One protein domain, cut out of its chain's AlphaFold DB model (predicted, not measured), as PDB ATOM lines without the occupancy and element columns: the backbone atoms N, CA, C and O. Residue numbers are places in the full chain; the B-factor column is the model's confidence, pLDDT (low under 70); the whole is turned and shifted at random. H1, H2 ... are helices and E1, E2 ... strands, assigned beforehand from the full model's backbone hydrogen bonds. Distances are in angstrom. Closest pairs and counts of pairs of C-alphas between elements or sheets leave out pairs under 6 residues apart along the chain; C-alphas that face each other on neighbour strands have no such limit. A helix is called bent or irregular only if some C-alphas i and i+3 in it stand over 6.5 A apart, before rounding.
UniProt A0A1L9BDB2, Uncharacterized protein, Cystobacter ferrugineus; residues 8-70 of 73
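This is residues 8 to 70 of the 73 residues of an uncharacterized protein of Cystobacter ferrugineus (UniProt A0A1L9BDB2). A pair of short parallel strands, E1 and E2, has helix H3 packed on it, H2 packs on H3, and H1 makes an arm at one end, with its residues 8 to 17 sticking out free of the body. E1, H3 and E2 form a strand-helix-strand unit, two parallel neighbour strands with a helix between them in the chain, and its crossover is right-handed. The printed part has 63 residues, with three named helices and two named strands in the order H1, H2, E1, H3, E2, and its class is mixed, helices and strands. It is loose, with a radius of gyration of the C-alphas of 13.3 A, and elongated, spanning 43 by 23 by 14 A.

E1 is residues 44 to 48, 13.0 A from first to last C-alpha, beginning with C-alpha 44 at (-25.387, -37.602, -22.262). E2 is residues 65 to 69, 13.2 A long, and ends with C-alpha 69 at (-34.168, -30.931, -15.216). H3 is residues 54 to 62, 14.3 A long; it is irregular, with C-alphas 58 and 61 7.2 A apart. H2, residues 23 to 38, is 21.9 A long; it has a kink of 39 degrees near residue 32 and is only just irregular, with C-alphas 33 and 36 6.8 A apart. H1 is residues 8 to 20, 18.7 A long, and begins with C-alpha 8 at (-43.898, -9.555, -13.424).

E1 and E2 are parallel neighbours, with 14 degrees between their directions. N 47 and O 67 are within hydrogen-bond range at 2.9 A, and so are N 69 and O 47 at 2.8 A. The closest C-alphas of H3 and E2 are those of Ala 60 and Leu 66, 6.5 A apart; those of E1 and H3 are Asp 47 and Ala 56, 6.7 A apart. H2 and H3 touch, the closest C-alphas being those of Pro 24 and Val 55, 4.9 A apart. They run the same way at a shallow tilt of 27 degrees. H2 and E2 are apart. H1 is apart from H2, E1, H3 and E2. Every O i to N i+4 pair is within hydrogen-bond range in H1, against 9 of 12 in H2 and 3 of 5 in H3.

The two C-alphas farthest apart are those of Glu 9 and Lys 41, at 43.1 A. Without residues 8 to 17, the body of 53 residues spans 33 by 24 by 14 A. The printed part has no cut, and the four links between the elements are tight. The mean pLDDT of the printed part is 90.6, and no printed residue is under 70.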
ATOM      1  N   GLN A   8     -43.507 -10.064 -12.111       86.88
ATOM      2  CA  GLN A   8     -43.898  -9.555 -13.424       86.88
ATOM      3  C   GLN A   8     -42.813  -8.675 -14.057       86.88
ATOM      4  O   GLN A   8     -42.540  -8.802 -15.255       86.88
ATOM      5  N   GLU A   9     -42.176  -7.806 -13.271       88.19
ATOM      6  CA  GLU A   9     -41.050  -6.983 -13.725       88.19
ATOM      7  C   GLU A   9     -39.850  -7.863 -14.076       88.19
ATOM      8  O   GLU A   9     -39.276  -7.712 -15.156       88.19
ATOM      9  N   TYR A  10     -39.547  -8.857 -13.236       85.50
ATOM     10  CA  TYR A  10     -38.504  -9.842 -13.505       85.50
ATOM     11  C   TYR A  10     -38.780 -10.622 -14.796       85.50
ATOM     12  O   TYR A  10     -37.929 -10.674 -15.682       85.50
ATOM     13  N   ALA A  11     -39.987 -11.174 -14.958       85.00
ATOM     14  CA  ALA A  11     -40.359 -11.923 -16.158       85.00
ATOM     15  C   ALA A  11     -40.305 -11.057 -17.428       85.00
ATOM     16  O   ALA A  11     -39.989 -11.538 -18.516       85.00
ATOM     17  N   THR A  12     -40.609  -9.765 -17.315       86.81
ATOM     18  CA  THR A  12     -40.541  -8.829 -18.443       86.81
ATOM     19  C   THR A  12     -39.102  -8.492 -18.805       86.81
ATOM     20  O   THR A  12     -38.731  -8.641 -19.969       86.81
ATOM     21  N   ALA A  13     -38.269  -8.141 -17.825       85.50
ATOM     22  CA  ALA A  13     -36.842  -7.916 -18.037       85.50
ATOM     23  C   ALA A  13     -36.154  -9.167 -18.610       85.50
ATOM     24  O   ALA A  13     -35.408  -9.071 -19.584       85.50
ATOM     25  N   PHE A  14     -36.473 -10.350 -18.076       84.00
ATOM     26  CA  PHE A  14     -35.953 -11.623 -18.568       84.00
ATOM     27  C   PHE A  14     -36.359 -11.888 -20.020       84.00
ATOM     28  O   PHE A  14     -35.515 -12.280 -20.818       84.00
ATOM     29  N   ARG A  15     -37.618 -11.634 -20.404       84.00
ATOM     30  CA  ARG A  15     -38.062 -11.786 -21.803       84.00
ATOM     31  C   ARG A  15     -37.309 -10.857 -22.753       84.00
ATOM     32  O   ARG A  15     -36.900 -11.304 -23.819       84.00
ATOM     33  N   ILE A  16     -37.102  -9.597 -22.368       85.88
ATOM     34  CA  ILE A  16     -36.358  -8.617 -23.179       85.88
ATOM     35  C   ILE A  16     -34.898  -9.055 -23.345       85.88
ATOM     36  O   ILE A  16     -34.369  -9.064 -24.461       85.88
ATOM     37  N   LEU A  17     -34.263  -9.480 -22.250       83.44
ATOM     38  CA  LEU A  17     -32.910 -10.026 -22.274       83.44
ATOM     39  C   LEU A  17     -32.839 -11.269 -23.170       83.44
ATOM     40  O   LEU A  17     -32.021 -11.328 -24.078       83.44
ATOM     41  N   ALA A  18     -33.736 -12.238 -22.978       83.00
ATOM     42  CA  ALA A  18     -33.755 -13.492 -23.728       83.00
ATOM     43  C   ALA A  18     -34.055 -13.312 -25.227       83.00
ATOM     44  O   ALA A  18     -33.670 -14.162 -26.029       83.00
ATOM     45  N   ALA A  19     -34.747 -12.235 -25.613       84.06
ATOM     46  CA  ALA A  19     -35.044 -11.927 -27.011       84.06
ATOM     47  C   ALA A  19     -33.840 -11.346 -27.771       84.06
ATOM     48  O   ALA A  19     -33.748 -11.516 -28.983       84.06
ATOM     49  N   SER A  20     -32.932 -10.664 -27.070       83.12
ATOM     50  CA  SER A  20     -31.751 -10.017 -27.662       83.12
ATOM     51  C   SER A  20     -30.440 -10.749 -27.374       83.12
ATOM     52  O   SER A  20     -29.425 -10.504 -28.028       83.12
ATOM     53  N   ALA A  21     -30.441 -11.654 -26.399       86.25
ATOM     54  CA  ALA A  21     -29.260 -12.389 -26.002       86.25
ATOM     55  C   ALA A  21     -28.829 -13.407 -27.060       86.25
ATOM     56  O   ALA A  21     -29.630 -14.185 -27.570       86.25
ATOM     57  N   ARG A  22     -27.512 -13.478 -27.273       92.25
ATOM     58  CA  ARG A  22     -26.854 -14.520 -28.075       92.25
ATOM     59  C   ARG A  22     -26.335 -15.684 -27.224       92.25
ATOM     60  O   ARG A  22     -25.366 -16.348 -27.580       92.25
ATOM     61  N   HIS A  23     -26.899 -15.865 -26.025       89.94
ATOM     62  CA  HIS A  23     -26.460 -16.921 -25.108       89.94
ATOM     63  C   HIS A  23     -26.574 -18.317 -25.733       89.94
ATOM     64  O   HIS A  23     -25.603 -19.058 -25.613       89.94
ATOM     65  N   PRO A  24     -27.670 -18.682 -26.432       91.88
ATOM     66  CA  PRO A  24     -27.766 -19.999 -27.057       91.88
ATOM     67  C   PRO A  24     -26.652 -20.266 -28.076       91.88
ATOM     68  O   PRO A  24     -26.056 -21.338 -28.058       91.88
ATOM     69  N   GLU A  25     -26.329 -19.284 -28.918       94.94
ATOM     70  CA  GLU A  25     -25.291 -19.387 -29.949       94.94
ATOM     71  C   GLU A  25     -23.892 -19.455 -29.326       94.94
ATOM     72  O   GLU A  25     -23.096 -20.328 -29.666       94.94
ATOM     73  N   ASN A  26     -23.603 -18.569 -28.369       95.69
ATOM     74  CA  ASN A  26     -22.301 -18.528 -27.706       95.69
ATOM     75  C   ASN A  26     -22.036 -19.810 -26.899       95.69
ATOM     76  O   ASN A  26     -20.913 -20.309 -26.883       95.69
ATOM     77  N   ILE A  27     -23.058 -20.343 -26.218       94.75
ATOM     78  CA  ILE A  27     -22.942 -21.591 -25.457       94.75
ATOM     79  C   ILE A  27     -22.723 -22.766 -26.408       94.75
ATOM     80  O   ILE A  27     -21.820 -23.560 -26.159       94.75
ATOM     81  N   GLN A  28     -23.489 -22.849 -27.503       95.38
ATOM     82  CA  GLN A  28     -23.289 -23.869 -28.534       95.38
ATOM     83  C   GLN A  28     -21.836 -23.871 -29.020       95.38
ATOM     84  O   GLN A  28     -21.170 -24.901 -28.937       95.38
ATOM     85  N   GLN A  29     -21.318 -22.706 -29.418       97.38
ATOM     86  CA  GLN A  29     -19.947 -22.574 -29.907       97.38
ATOM     87  C   GLN A  29     -18.915 -23.055 -28.873       97.38
ATOM     88  O   GLN A  29     -18.025 -23.841 -29.189       97.38
ATOM     89  N   VAL A  30     -19.040 -22.631 -27.612       96.94
ATOM     90  CA  VAL A  30     -18.104 -23.042 -26.553       96.94
ATOM     91  C   VAL A  30     -18.174 -24.547 -26.287       96.94
ATOM     92  O   VAL A  30     -17.132 -25.177 -26.082       96.94
ATOM     93  N   VAL A  31     -19.373 -25.132 -26.283       95.38
ATOM     94  CA  VAL A  31     -19.556 -26.575 -26.086       95.38
ATOM     95  C   VAL A  31     -18.922 -27.351 -27.238       95.38
ATOM     96  O   VAL A  31     -18.142 -28.268 -26.981       95.38
ATOM     97  N   GLU A  32     -19.189 -26.958 -28.482       95.06
ATOM     98  CA  GLU A  32     -18.643 -27.607 -29.677       95.06
ATOM     99  C   GLU A  32     -17.117 -27.519 -29.747       95.06
ATOM    100  O   GLU A  32     -16.447 -28.525 -29.973       95.06
ATOM    101  N   GLU A  33     -16.548 -26.339 -29.504       97.44
ATOM    102  CA  GLU A  33     -15.111 -26.115 -29.658       97.44
ATOM    103  C   GLU A  33     -14.293 -26.681 -28.495       97.44
ATOM    104  O   GLU A  33     -13.156 -27.122 -28.677       97.44
ATOM    105  N   ARG A  34     -14.830 -26.628 -27.269       97.00
ATOM    106  CA  ARG A  34     -14.029 -26.859 -26.056       97.00
ATOM    107  C   ARG A  34     -14.448 -28.081 -25.259       97.00
ATOM    108  O   ARG A  34     -13.620 -28.595 -24.500       97.00
ATOM    109  N   ILE A  35     -15.695 -28.526 -25.373       95.31
ATOM    110  CA  ILE A  35     -16.228 -29.609 -24.541       95.31
ATOM    111  C   ILE A  35     -16.380 -30.893 -25.355       95.31
ATOM    112  O   ILE A  35     -15.763 -31.889 -24.981       95.31
ATOM    113  N   LEU A  36     -17.104 -30.877 -26.481       94.75
ATOM    114  CA  LEU A  36     -17.356 -32.073 -27.301       94.75
ATOM    115  C   LEU A  36     -16.091 -32.872 -27.666       94.75
ATOM    116  O   LEU A  36     -16.134 -34.093 -27.524       94.75
ATOM    117  N   PRO A  37     -14.946 -32.258 -28.040       96.25
ATOM    118  CA  PRO A  37     -13.745 -33.013 -28.407       96.25
ATOM    119  C   PRO A  37     -13.151 -33.838 -27.258       96.25
ATOM    120  O   PRO A  37     -12.295 -34.690 -27.483       96.25
ATOM    121  N   ARG A  38     -13.569 -33.564 -26.016       95.88
ATOM    122  CA  ARG A  38     -13.091 -34.221 -24.792       95.88
ATOM    123  C   ARG A  38     -14.093 -35.233 -24.238       95.88
ATOM    124  O   ARG A  38     -13.817 -35.859 -23.218       95.88
ATOM    125  N   LEU A  39     -15.256 -35.369 -24.872       93.94
ATOM    126  CA  LEU A  39     -16.317 -36.274 -24.453       93.94
ATOM    127  C   LEU A  39     -16.246 -37.611 -25.210       93.94
ATOM    128  O   LEU A  39     -15.679 -37.689 -26.303       93.94
ATOM    129  N   PRO A  40     -16.823 -38.690 -24.651       92.94
ATOM    130  CA  PRO A  40     -17.013 -39.937 -25.389       92.94
ATOM    131  C   PRO A  40     -17.905 -39.721 -26.624       92.94
ATOM    132  O   PRO A  40     -18.671 -38.766 -26.675       92.94
ATOM    133  N   LYS A  41     -17.857 -40.644 -27.602       87.69
ATOM    134  CA  LYS A  41     -18.564 -40.531 -28.902       87.69
ATOM    135  C   LYS A  41     -20.067 -40.223 -28.818       87.69
ATOM    136  O   LYS A  41     -20.608 -39.667 -29.764       87.69
ATOM    137  N   GLN A  42     -20.740 -40.635 -27.747       88.69
ATOM    138  CA  GLN A  42     -22.166 -40.382 -27.521       88.69
ATOM    139  C   GLN A  42     -22.370 -39.953 -26.065       88.69
ATOM    140  O   GLN A  42     -22.724 -40.775 -25.217       88.69
ATOM    141  N   PRO A  43     -22.080 -38.686 -25.737       94.38
ATOM    142  CA  PRO A  43     -22.250 -38.199 -24.382       94.38
ATOM    143  C   PRO A  43     -23.734 -38.026 -24.050       94.38
ATOM    144  O   PRO A  43     -24.583 -37.944 -24.935       94.38
ATOM    145  N   THR A  44     -24.046 -37.943 -22.760       94.06
ATOM    146  CA  THR A  44     -25.387 -37.602 -22.262       94.06
ATOM    147  C   THR A  44     -25.373 -36.197 -21.671       94.06
ATOM    148  O   THR A  44     -24.400 -35.828 -21.011       94.06
ATOM    149  N   LEU A  45     -26.437 -35.424 -21.900       93.50
ATOM    150  CA  LEU A  45     -26.620 -34.081 -21.347       93.50
ATOM    151  C   LEU A  45     -27.770 -34.057 -20.334       93.50
ATOM    152  O   LEU A  45     -28.883 -34.483 -20.638       93.50
ATOM    153  N   LEU A  46     -27.510 -33.503 -19.150       93.81
ATOM    154  CA  LEU A  46     -28.537 -33.080 -18.197       93.81
ATOM    155  C   LEU A  46     -28.537 -31.548 -18.147       93.81
ATOM    156  O   LEU A  46     -27.577 -30.957 -17.658       93.81
ATOM    157  N   ASP A  47     -29.603 -30.923 -18.645       91.44
ATOM    158  CA  ASP A  47     -29.780 -29.466 -18.609       91.44
ATOM    159  C   ASP A  47     -30.702 -29.083 -17.441       91.44
ATOM    160  O   ASP A  47     -31.917 -29.289 -17.495       91.44
ATOM    161  N   VAL A  48     -30.118 -28.588 -16.347       92.81
ATOM    162  CA  VAL A  48     -30.845 -28.202 -15.126       92.81
ATOM    163  C   VAL A  48     -31.207 -26.726 -15.181       92.81
ATOM    164  O   VAL A  48     -30.334 -25.871 -15.296       92.81
ATOM    165  N   GLY A  49     -32.493 -26.410 -15.016       88.00
ATOM    166  CA  GLY A  49     -32.956 -25.026 -15.099       88.00
ATOM    167  C   GLY A  49     -32.953 -24.497 -16.535       88.00
ATOM    168  O   GLY A  49     -32.728 -23.308 -16.745       88.00
ATOM    169  N   ALA A  50     -33.250 -25.366 -17.508       86.38
ATOM    170  CA  ALA A  50     -33.165 -25.098 -18.948       86.38
ATOM    171  C   ALA A  50     -33.990 -23.890 -19.450       86.38
ATOM    172  O   ALA A  50     -33.839 -23.445 -20.591       86.38
ATOM    173  N   GLY A  51     -34.886 -23.343 -18.620       85.44
ATOM    174  CA  GLY A  51     -35.688 -22.169 -18.946       85.44
ATOM    175  C   GLY A  51     -36.521 -22.393 -20.207       85.44
ATOM    176  O   GLY A  51     -37.413 -23.232 -20.219       85.44
ATOM    177  N   SER A  52     -36.221 -21.642 -21.272       83.50
ATOM    178  CA  SER A  52     -36.910 -21.774 -22.567       83.50
ATOM    179  C   SER A  52     -36.482 -22.990 -23.397       83.50
ATOM    180  O   SER A  52     -37.074 -23.224 -24.441       83.50
ATOM    181  N   GLY A  53     -35.447 -23.731 -22.987       89.12
ATOM    182  CA  GLY A  53     -34.962 -24.918 -23.700       89.12
ATOM    183  C   GLY A  53     -34.096 -24.637 -24.933       89.12
ATOM    184  O   GLY A  53     -33.510 -25.563 -25.477       89.12
ATOM    185  N   LYS A  54     -33.921 -23.375 -25.351       90.44
ATOM    186  CA  LYS A  54     -33.174 -23.020 -26.578       90.44
ATOM    187  C   LYS A  54     -31.726 -23.523 -26.617       90.44
ATOM    188  O   LYS A  54     -31.197 -23.797 -27.690       90.44
ATOM    189  N   VAL A  55     -31.060 -23.599 -25.461       91.94
ATOM    190  CA  VAL A  55     -29.700 -24.156 -25.367       91.94
ATOM    191  C   VAL A  55     -29.747 -25.668 -25.579       91.94
ATOM    192  O   VAL A  55     -29.033 -26.177 -26.440       91.94
ATOM    193  N   ALA A  56     -30.625 -26.372 -24.857       93.12
ATOM    194  CA  ALA A  56     -30.842 -27.804 -25.029       93.12
ATOM    195  C   ALA A  56     -31.188 -28.178 -26.476       93.12
ATOM    196  O   ALA A  56     -30.599 -29.111 -27.009       93.12
ATOM    197  N   GLU A  57     -32.075 -27.431 -27.141       93.38
ATOM    198  CA  GLU A  57     -32.443 -27.663 -28.546       93.38
ATOM    199  C   GLU A  57     -31.236 -27.585 -29.486       93.38
ATOM    200  O   GLU A  57     -31.056 -28.455 -30.335       93.38
ATOM    201  N   ARG A  58     -30.382 -26.569 -29.313       93.94
ATOM    202  CA  ARG A  58     -29.163 -26.405 -30.118       93.94
ATOM    203  C   ARG A  58     -28.146 -27.508 -29.866       93.94
ATOM    204  O   ARG A  58     -27.466 -27.928 -30.793       93.94
ATOM    205  N   LEU A  59     -28.032 -27.958 -28.619       94.06
ATOM    206  CA  LEU A  59     -27.053 -28.967 -28.230       94.06
ATOM    207  C   LEU A  59     -27.518 -30.396 -28.523       94.06
ATOM    208  O   LEU A  59     -26.668 -31.262 -28.716       94.06
ATOM    209  N   ALA A  60     -28.828 -30.647 -28.597       93.94
ATOM    210  CA  ALA A  60     -29.417 -31.977 -28.755       93.94
ATOM    211  C   ALA A  60     -28.761 -32.855 -29.844       93.94
ATOM    212  O   ALA A  60     -28.520 -34.027 -29.556       93.94
ATOM    213  N   PRO A  61     -28.385 -32.343 -31.037       94.31
ATOM    214  CA  PRO A  61     -27.745 -33.160 -32.073       94.31
ATOM    215  C   PRO A  61     -26.392 -33.775 -31.679       94.31
ATOM    216  O   PRO A  61     -25.942 -34.718 -32.325       94.31
ATOM    217  N   HIS A  62     -25.725 -33.251 -30.645       93.50
ATOM    218  CA  HIS A  62     -24.383 -33.679 -30.239       93.50
ATOM    219  C   HIS A  62     -24.370 -34.720 -29.114       93.50
ATOM    220  O   HIS A  62     -23.304 -35.241 -28.776       93.50
ATOM    221  N   PHE A  63     -25.524 -35.021 -28.516       94.31
ATOM    222  CA  PHE A  63     -25.633 -35.918 -27.368       94.31
ATOM    223  C   PHE A  63     -26.495 -37.132 -27.722       94.31
ATOM    224  O   PHE A  63     -27.521 -37.018 -28.381       94.31
ATOM    225  N   GLY A  64     -26.082 -38.316 -27.264       91.75
ATOM    226  CA  GLY A  64     -26.837 -39.557 -27.464       91.75
ATOM    227  C   GLY A  64     -28.122 -39.612 -26.635       91.75
ATOM    228  O   GLY A  64     -29.056 -40.328 -26.983       91.75
ATOM    229  N   SER A  65     -28.185 -38.840 -25.548       93.94
ATOM    230  CA  SER A  65     -29.422 -38.586 -24.817       93.94
ATOM    231  C   SER A  65     -29.388 -37.219 -24.131       93.94
ATOM    232  O   SER A  65     -28.319 -36.715 -23.770       93.94
ATOM    233  N   LEU A  66     -30.566 -36.617 -23.962       92.44
ATOM    234  CA  LEU A  66     -30.747 -35.313 -23.334       92.44
ATOM    235  C   LEU A  66     -31.912 -35.383 -22.347       92.44
ATOM    236  O   LEU A  66     -33.006 -35.817 -22.699       92.44
ATOM    237  N   THR A  67     -31.674 -34.944 -21.112       92.19
ATOM    238  CA  THR A  67     -32.692 -34.838 -20.062       92.19
ATOM    239  C   THR A  67     -32.824 -33.389 -19.609       92.19
ATOM    240  O   THR A  67     -31.823 -32.736 -19.316       92.19
ATOM    241  N   LEU A  68     -34.062 -32.899 -19.519       89.00
ATOM    242  CA  LEU A  68     -34.373 -31.574 -18.985       89.00
ATOM    243  C   LEU A  68     -34.722 -31.683 -17.497       89.00
ATOM    244  O   LEU A  68     -35.696 -32.336 -17.123       89.00
ATOM    245  N   GLY A  69     -33.927 -31.041 -16.648       79.12
ATOM    246  CA  GLY A  69     -34.168 -30.931 -15.216       79.12
ATOM    247  C   GLY A  69     -34.906 -29.639 -14.880       79.12
ATOM    248  O   GLY A  69     -34.457 -28.543 -15.223       79.12
ATOM    249  N   ILE A  70     -36.018 -29.744 -14.153       71.38
ATOM    250  CA  ILE A  70     -36.711 -28.569 -13.616       71.38
ATOM    251  C   ILE A  70     -35.895 -28.055 -12.425       71.38
ATOM    252  O   ILE A  70     -35.790 -28.732 -11.402       71.38
TER     253      ILE A  70